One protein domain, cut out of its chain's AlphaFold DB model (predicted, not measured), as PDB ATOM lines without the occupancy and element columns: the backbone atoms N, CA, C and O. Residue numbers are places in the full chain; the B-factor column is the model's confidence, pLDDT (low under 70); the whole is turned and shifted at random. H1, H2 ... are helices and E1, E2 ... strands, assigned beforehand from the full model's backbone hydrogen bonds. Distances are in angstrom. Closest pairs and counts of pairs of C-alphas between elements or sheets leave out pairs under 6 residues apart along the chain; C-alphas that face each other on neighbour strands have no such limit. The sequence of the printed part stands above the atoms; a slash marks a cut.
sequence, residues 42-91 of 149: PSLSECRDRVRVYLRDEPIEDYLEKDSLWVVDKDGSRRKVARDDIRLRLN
ATOM      1  N   PRO A  42     -18.516 -35.987 -13.492       85.81
ATOM      2  CA  PRO A  42     -17.397 -36.758 -14.010       85.81
ATOM      3  C   PRO A  42     -17.200 -36.484 -15.502       85.81
ATOM      4  O   PRO A  42     -18.155 -36.269 -16.257       85.81
ATOM      5  N   SER A  43     -15.947 -36.521 -15.933       88.38
ATOM      6  CA  SER A  43     -15.579 -36.454 -17.342       88.38
ATOM      7  C   SER A  43     -16.141 -37.647 -18.120       88.38
ATOM      8  O   SER A  43     -16.456 -38.707 -17.569       88.38
ATOM      9  N   LEU A  44     -16.219 -37.505 -19.444       84.56
ATOM     10  CA  LEU A  44     -16.674 -38.592 -20.308       84.56
ATOM     11  C   LEU A  44     -15.779 -39.839 -20.183       84.56
ATOM     12  O   LEU A  44     -16.286 -40.959 -20.158       84.56
ATOM     13  N   SER A  45     -14.464 -39.645 -20.029       83.62
ATOM     14  CA  SER A  45     -13.503 -40.729 -19.805       83.62
ATOM     15  C   SER A  45     -13.778 -41.511 -18.521       83.62
ATOM     16  O   SER A  45     -13.652 -42.734 -18.522       83.62
ATOM     17  N   GLU A  46     -14.195 -40.830 -17.452       86.62
ATOM     18  CA  GLU A  46     -14.504 -41.451 -16.157       86.62
ATOM     19  C   GLU A  46     -15.834 -42.212 -16.162       86.62
ATOM     20  O   GLU A  46     -16.041 -43.073 -15.313       86.62
ATOM     21  N   CYS A  47     -16.727 -41.935 -17.117       87.06
ATOM     22  CA  CYS A  47     -18.037 -42.583 -17.202       87.06
ATOM     23  C   CYS A  47     -18.146 -43.662 -18.283       87.06
ATOM     24  O   CYS A  47     -19.255 -44.133 -18.537       87.06
ATOM     25  N   ARG A  48     -17.044 -44.074 -18.921       85.12
ATOM     26  CA  ARG A  48     -17.048 -45.031 -20.050       85.12
ATOM     27  C   ARG A  48     -17.712 -46.382 -19.747       85.12
ATOM     28  O   ARG A  48     -18.161 -47.074 -20.667       85.12
ATOM     29  N   ASP A  49     -17.754 -46.778 -18.480       86.56
ATOM     30  CA  ASP A  49     -18.408 -47.988 -17.975       86.56
ATOM     31  C   ASP A  49     -19.922 -47.807 -17.738       86.56
ATOM     32  O   ASP A  49     -20.666 -48.790 -17.773       86.56
ATOM     33  N   ARG A  50     -20.390 -46.568 -17.545       86.44
ATOM     34  CA  ARG A  50     -21.783 -46.212 -17.213       86.44
ATOM     35  C   ARG A  50     -22.556 -45.619 -18.383       86.44
ATOM     36  O   ARG A  50     -23.738 -45.917 -18.550       86.44
ATOM     37  N   VAL A  51     -21.915 -44.787 -19.195       90.12
ATOM     38  CA  VAL A  51     -22.499 -44.160 -20.381       90.12
ATOM     39  C   VAL A  51     -21.485 -44.145 -21.514       90.12
ATOM     40  O   VAL A  51     -20.301 -43.894 -21.319       90.12
ATOM     41  N   ARG A  52     -21.967 -44.389 -22.727       89.94
ATOM     42  CA  ARG A  52     -21.232 -44.083 -23.951       89.94
ATOM     43  C   ARG A  52     -22.011 -43.058 -24.746       89.94
ATOM     44  O   ARG A  52     -23.221 -43.214 -24.931       89.94
ATOM     45  N   VAL A  53     -21.316 -42.023 -25.192       91.44
ATOM     46  CA  VAL A  53     -21.878 -40.951 -26.008       91.44
ATOM     47  C   VAL A  53     -21.445 -41.196 -27.443       91.44
ATOM     48  O   VAL A  53     -20.268 -41.406 -27.719       91.44
ATOM     49  N   TYR A  54     -22.411 -41.184 -28.344       89.62
ATOM     50  CA  TYR A  54     -22.203 -41.400 -29.762       89.62
ATOM     51  C   TYR A  54     -22.600 -40.151 -30.523       89.62
ATOM     52  O   TYR A  54     -23.591 -39.498 -30.182       89.62
ATOM     53  N   LEU A  55     -21.853 -39.873 -31.581       89.44
ATOM     54  CA  LEU A  55     -22.266 -38.982 -32.644       89.44
ATOM     55  C   LEU A  55     -22.605 -39.862 -33.855       89.44
ATOM     56  O   LEU A  55     -21.741 -40.519 -34.432       89.44
ATOM     57  N   ARG A  56     -23.894 -39.930 -34.190       85.62
ATOM     58  CA  ARG A  56     -24.507 -40.923 -35.082       85.62
ATOM     59  C   ARG A  56     -24.272 -42.351 -34.589       85.62
ATOM     60  O   ARG A  56     -24.928 -42.771 -33.637       85.62
ATOM     61  N   ASP A  57     -23.363 -43.074 -35.233       84.94
ATOM     62  CA  ASP A  57     -23.057 -44.480 -34.955       84.94
ATOM     63  C   ASP A  57     -21.602 -44.677 -34.483       84.94
ATOM     64  O   ASP A  57     -21.174 -45.804 -34.244       84.94
ATOM     65  N   GLU A  58     -20.855 -43.586 -34.287       87.12
ATOM     66  CA  GLU A  58     -19.457 -43.596 -33.849       87.12
ATOM     67  C   GLU A  58     -19.302 -42.976 -32.442       87.12
ATOM     68  O   GLU A  58     -20.034 -42.040 -32.098       87.12
ATOM     69  N   PRO A  59     -18.389 -43.490 -31.593       88.31
ATOM     70  CA  PRO A  59     -18.085 -42.901 -30.288       88.31
ATOM     71  C   PRO A  59     -17.622 -41.450 -30.421       88.31
ATOM     72  O   PRO A  59     -16.818 -41.126 -31.293       88.31
ATOM     73  N   ILE A  60     -18.102 -40.562 -29.549       88.75
ATOM     74  CA  ILE A  60     -17.726 -39.142 -29.608       88.75
ATOM     75  C   ILE A  60     -16.226 -38.929 -29.344       88.75
ATOM     76  O   ILE A  60     -15.650 -37.956 -29.823       88.75
ATOM     77  N   GLU A  61     -15.578 -39.840 -28.621       85.00
ATOM     78  CA  GLU A  61     -14.140 -39.806 -28.362       85.00
ATOM     79  C   GLU A  61     -13.315 -39.866 -29.652       85.00
ATOM     80  O   GLU A  61     -12.347 -39.121 -29.784       85.00
ATOM     81  N   ASP A  62     -13.762 -40.634 -30.646       85.00
ATOM     82  CA  ASP A  62     -13.080 -40.757 -31.938       85.00
ATOM     83  C   ASP A  62     -13.150 -39.446 -32.746       85.00
ATOM     84  O   ASP A  62     -12.269 -39.161 -33.558       85.00
ATOM     85  N   TYR A  63     -14.191 -38.630 -32.529       82.44
ATOM     86  CA  TYR A  63     -14.316 -37.292 -33.121       82.44
ATOM     87  C   TYR A  63     -13.433 -36.264 -32.413       82.44
ATOM     88  O   TYR A  63     -12.880 -35.377 -33.066       82.44
ATOM     89  N   LEU A  64     -13.295 -36.387 -31.089       82.88
ATOM     90  CA  LEU A  64     -12.448 -35.514 -30.277       82.88
ATOM     91  C   LEU A  64     -10.960 -35.752 -30.561       82.88
ATOM     92  O   LEU A  64     -10.211 -34.789 -30.679       82.88
ATOM     93  N   GLU A  65     -10.539 -37.004 -30.754       81.38
ATOM     94  CA  GLU A  65      -9.160 -37.335 -31.153       81.38
ATOM     95  C   GLU A  65      -8.795 -36.788 -32.544       81.38
ATOM     96  O   GLU A  65      -7.633 -36.494 -32.817       81.38
ATOM     97  N   LYS A  66      -9.791 -36.614 -33.419       79.50
ATOM     98  CA  LYS A  66      -9.636 -36.071 -34.779       79.50
ATOM     99  C   LYS A  66      -9.832 -34.551 -34.860       79.50
ATOM    100  O   LYS A  66      -9.879 -34.019 -35.968       79.50
ATOM    101  N   ASP A  67      -9.999 -33.874 -33.721       75.12
ATOM    102  CA  ASP A  67     -10.283 -32.432 -33.603       75.12
ATOM    103  C   ASP A  67     -11.454 -31.957 -34.495       75.12
ATOM    104  O   ASP A  67     -11.474 -30.855 -35.048       75.12
ATOM    105  N   SER A  68     -12.455 -32.823 -34.688       67.88
ATOM    106  CA  SER A  68     -13.556 -32.598 -35.627       67.88
ATOM    107  C   SER A  68     -14.907 -32.808 -34.954       67.88
ATOM    108  O   SER A  68     -15.499 -33.878 -35.024       67.88
ATOM    109  N   LEU A  69     -15.465 -31.740 -34.383       71.19
ATOM    110  CA  LEU A  69     -16.859 -31.679 -33.911       71.19
ATOM    111  C   LEU A  69     -17.837 -31.292 -35.038       71.19
ATOM    112  O   LEU A  69     -18.763 -30.500 -34.852       71.19
ATOM    113  N   TRP A  70     -17.618 -31.841 -36.232       77.19
ATOM    114  CA  TRP A  70     -18.464 -31.636 -37.405       77.19
ATOM    115  C   TRP A  70     -19.035 -32.960 -37.871       77.19
ATOM    116  O   TRP A  70     -18.350 -33.980 -37.895       77.19
ATOM    117  N   VAL A  71     -20.291 -32.915 -38.293       76.50
ATOM    118  CA  VAL A  71     -20.950 -34.053 -38.911       76.50
ATOM    119  C   VAL A  71     -20.783 -33.929 -40.422       76.50
ATOM    120  O   VAL A  71     -21.090 -32.882 -40.991       76.50
ATOM    121  N   VAL A  72     -20.296 -34.991 -41.063       80.38
ATOM    122  CA  VAL A  72     -20.187 -35.075 -42.526       80.38
ATOM    123  C   VAL A  72     -21.382 -35.863 -43.054       80.38
ATOM    124  O   VAL A  72     -21.592 -37.017 -42.670       80.38
ATOM    125  N   ASP A  73     -22.215 -35.238 -43.879       79.62
ATOM    126  CA  ASP A  73     -23.349 -35.894 -44.528       79.62
ATOM    127  C   ASP A  73     -22.905 -36.764 -45.711       79.62
ATOM    128  O   ASP A  73     -21.761 -36.719 -46.162       79.62
ATOM    129  N   LYS A  74     -23.814 -37.617 -46.202       81.31
ATOM    130  CA  LYS A  74     -23.518 -38.561 -47.299       81.31
ATOM    131  C   LYS A  74     -23.121 -37.861 -48.602       81.31
ATOM    132  O   LYS A  74     -22.474 -38.470 -49.444       81.31
ATOM    133  N   ASP A  75     -23.519 -36.605 -48.756       84.25
ATOM    134  CA  ASP A  75     -23.161 -35.723 -49.866       84.25
ATOM    135  C   ASP A  75     -21.798 -35.025 -49.669       84.25
ATOM    136  O   ASP A  75     -21.385 -34.225 -50.505       84.25
ATOM    137  N   GLY A  76     -21.088 -35.323 -48.576       80.56
ATOM    138  CA  GLY A  76     -19.801 -34.721 -48.227       80.56
ATOM    139  C   GLY A  76     -19.915 -33.336 -47.587       80.56
ATOM    140  O   GLY A  76     -18.890 -32.745 -47.235       80.56
ATOM    141  N   SER A  77     -21.130 -32.809 -47.405       83.50
ATOM    142  CA  SER A  77     -21.327 -31.515 -46.762       83.50
ATOM    143  C   SER A  77     -21.036 -31.601 -45.261       83.50
ATOM    144  O   SER A  77     -21.354 -32.581 -44.584       83.50
ATOM    145  N   ARG A  78     -20.376 -30.569 -44.724       83.44
ATOM    146  CA  ARG A  78     -20.133 -30.440 -43.283       83.44
ATOM    147  C   ARG A  78     -21.253 -29.629 -42.672       83.44
ATOM    148  O   ARG A  78     -21.488 -28.489 -43.074       83.44
ATOM    149  N   ARG A  79     -21.879 -30.172 -41.639       85.31
ATOM    150  CA  ARG A  79     -22.869 -29.451 -40.845       85.31
ATOM    151  C   ARG A  79     -22.556 -29.516 -39.362       85.31
ATOM    152  O   ARG A  79     -21.818 -30.379 -38.882       85.31
ATOM    153  N   LYS A  80     -23.141 -28.571 -38.628       84.88
ATOM    154  CA  LYS A  80     -23.084 -28.561 -37.166       84.88
ATOM    155  C   LYS A  80     -23.781 -29.807 -36.614       84.88
ATOM    156  O   LYS A  80     -24.769 -30.277 -37.185       84.88
ATOM    157  N   VAL A  81     -23.259 -30.300 -35.494       86.31
ATOM    158  CA  VAL A  81     -23.884 -31.363 -34.700       86.31
ATOM    159  C   VAL A  81     -25.289 -30.919 -34.300       86.31
ATOM    160  O   VAL A  81     -25.461 -29.865 -33.683       86.31
ATOM    161  N   ALA A  82     -26.294 -31.710 -34.667       86.56
ATOM    162  CA  ALA A  82     -27.664 -31.528 -34.217       86.56
ATOM    163  C   ALA A  82     -27.935 -32.423 -33.002       86.56
ATOM    164  O   ALA A  82     -27.221 -33.393 -32.751       86.56
ATOM    165  N   ARG A  83     -28.997 -32.118 -32.246       85.12
ATOM    166  CA  ARG A  83     -29.390 -32.928 -31.078       85.12
ATOM    167  C   ARG A  83     -29.647 -34.389 -31.452       85.12
ATOM    168  O   ARG A  83     -29.248 -35.270 -30.704       85.12
ATOM    169  N   ASP A  84     -30.231 -34.626 -32.624       87.94
ATOM    170  CA  ASP A  84     -30.590 -35.966 -33.103       87.94
ATOM    171  C   ASP A  84     -29.380 -36.813 -33.524       87.94
ATOM    172  O   ASP A  84     -29.487 -38.035 -33.638       87.94
ATOM    173  N   ASP A  85     -28.218 -36.185 -33.729       86.50
ATOM    174  CA  ASP A  85     -26.977 -36.918 -33.964       86.50
ATOM    175  C   ASP A  85     -26.400 -37.472 -32.658       86.50
ATOM    176  O   ASP A  85     -25.592 -38.391 -32.702       86.50
ATOM    177  N   ILE A  86     -26.784 -36.940 -31.496       89.56
ATOM    178  CA  ILE A  86     -26.217 -37.358 -30.214       89.56
ATOM    179  C   ILE A  86     -27.049 -38.507 -29.657       89.56
ATOM    180  O   ILE A  86     -28.219 -38.345 -29.309       89.56
ATOM    181  N   ARG A  87     -26.428 -39.676 -29.514       91.00
ATOM    182  CA  ARG A  87     -27.053 -40.848 -28.893       91.00
ATOM    183  C   ARG A  87     -26.321 -41.227 -27.620       91.00
ATOM    184  O   ARG A  87     -25.098 -41.201 -27.552       91.00
ATOM    185  N   LEU A  88     -27.085 -41.617 -26.605       91.75
ATOM    186  CA  LEU A  88     -26.554 -42.092 -25.333       91.75
ATOM    187  C   LEU A  88     -26.843 -43.581 -25.195       91.75
ATOM    188  O   LEU A  88     -27.995 -44.008 -25.260       91.75
ATOM    189  N   ARG A  89     -25.804 -44.375 -24.945       90.06
ATOM    190  CA  ARG A  89     -25.950 -45.756 -24.488       90.06
ATOM    191  C   ARG A  89     -25.680 -45.793 -22.997       90.06
ATOM    192  O   ARG A  89     -24.544 -45.632 -22.566       90.06
ATOM    193  N   LEU A  90     -26.728 -46.033 -22.224       90.62
ATOM    194  CA  LEU A  90     -26.639 -46.174 -20.776       90.62
ATOM    195  C   LEU A  90     -26.413 -47.641 -20.417       90.62
ATOM    196  O   LEU A  90     -27.120 -48.529 -20.900       90.62
ATOM    197  N   ASN A  91     -25.437 -47.897 -19.556       88.81
ATOM    198  CA  ASN A  91     -25.266 -49.198 -18.942       88.81
ATOM    199  C   ASN A  91     -26.302 -49.350 -17.821       88.81
ATOM    200  O   ASN A  91     -26.244 -48.681 -16.795       88.81
TER     201      ASN A  91
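Overview. This is residues 42 to 91 of the 149 residues of an uncharacterized protein of Planctomycetes bacterium (UniProt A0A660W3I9). Two small two-stranded sheets lie one after the other along an elongated outline: the ribbon E1 and E4 towards one end, and the hairpin E2 and E3 at the other. The short helix H1 sits beside E1, and the chain goes out from E1 through H1 to the hairpin, then comes back to lay E4 alongside E1. The printed part has 50 residues, with one named helix and four named strands in the order E1, H1, E2, E3, E4; both sheets are antiparallel. The class is mixed, helices and strands, with under half of the residues in named elements. The whole is only just compact, close to loose, with a radius of gyration of the C-alphas of 11.7 A and spans of 34 by 20 by 13 A.

Along the chain. The printed part begins at Pro 42, with C-alpha at (-17.397, -36.758, -14.010), and residues 42 to 50 hold no named element. Strand E1 is residues 51 to 55, 13.3 A long from C-alpha 51 at (-22.499, -44.160, -20.381). Helix H1 is residues 60 to 65, 8.9 A long. Strand E2, residues 70 to 72, measures 6.4 A, and strand E3, residues 78 to 80, measures 7.0 A. Strand E4 is residues 86 to 90, 12.9 A long, and ends with C-alpha 90 at (-26.639, -46.174, -20.776).

Arrangement. E1 and E4 are antiparallel neighbours, with 159 degrees between their directions. C-alphas 51 and 90 face each other at 4.6 A, and N 54 and O 87 are within hydrogen-bond range at 2.8 A, as are N 89 and O 52 at 2.8 A. Residues 54 to 55 of E1 also pair with residues 58 to 59, antiparallel. The closest C-alphas of E1 and H1 are those of Tyr 54 and Ile 60, 5.0 A apart. In H1 every O i to N i+4 pair is within hydrogen-bond range. E2 and E3 form an antiparallel hairpin at 137 degrees, with N 71 and O 79 at 3.0 A and N 79 and O 71 at 2.9 A. E1 and E2 are only just apart, their closest C-alphas 8.1 A from each other. Also apart are, among them, H1 and E3, and E3 and E4.

Size, cuts and confidence. The two C-alphas farthest apart in the domain are those of Pro 42 and Asp 75, 36.3 A. The printed part has no cut, and the four links between the named elements are tight. The mean pLDDT of the printed part is 84.8; residue 68 is the one printed residue under 70.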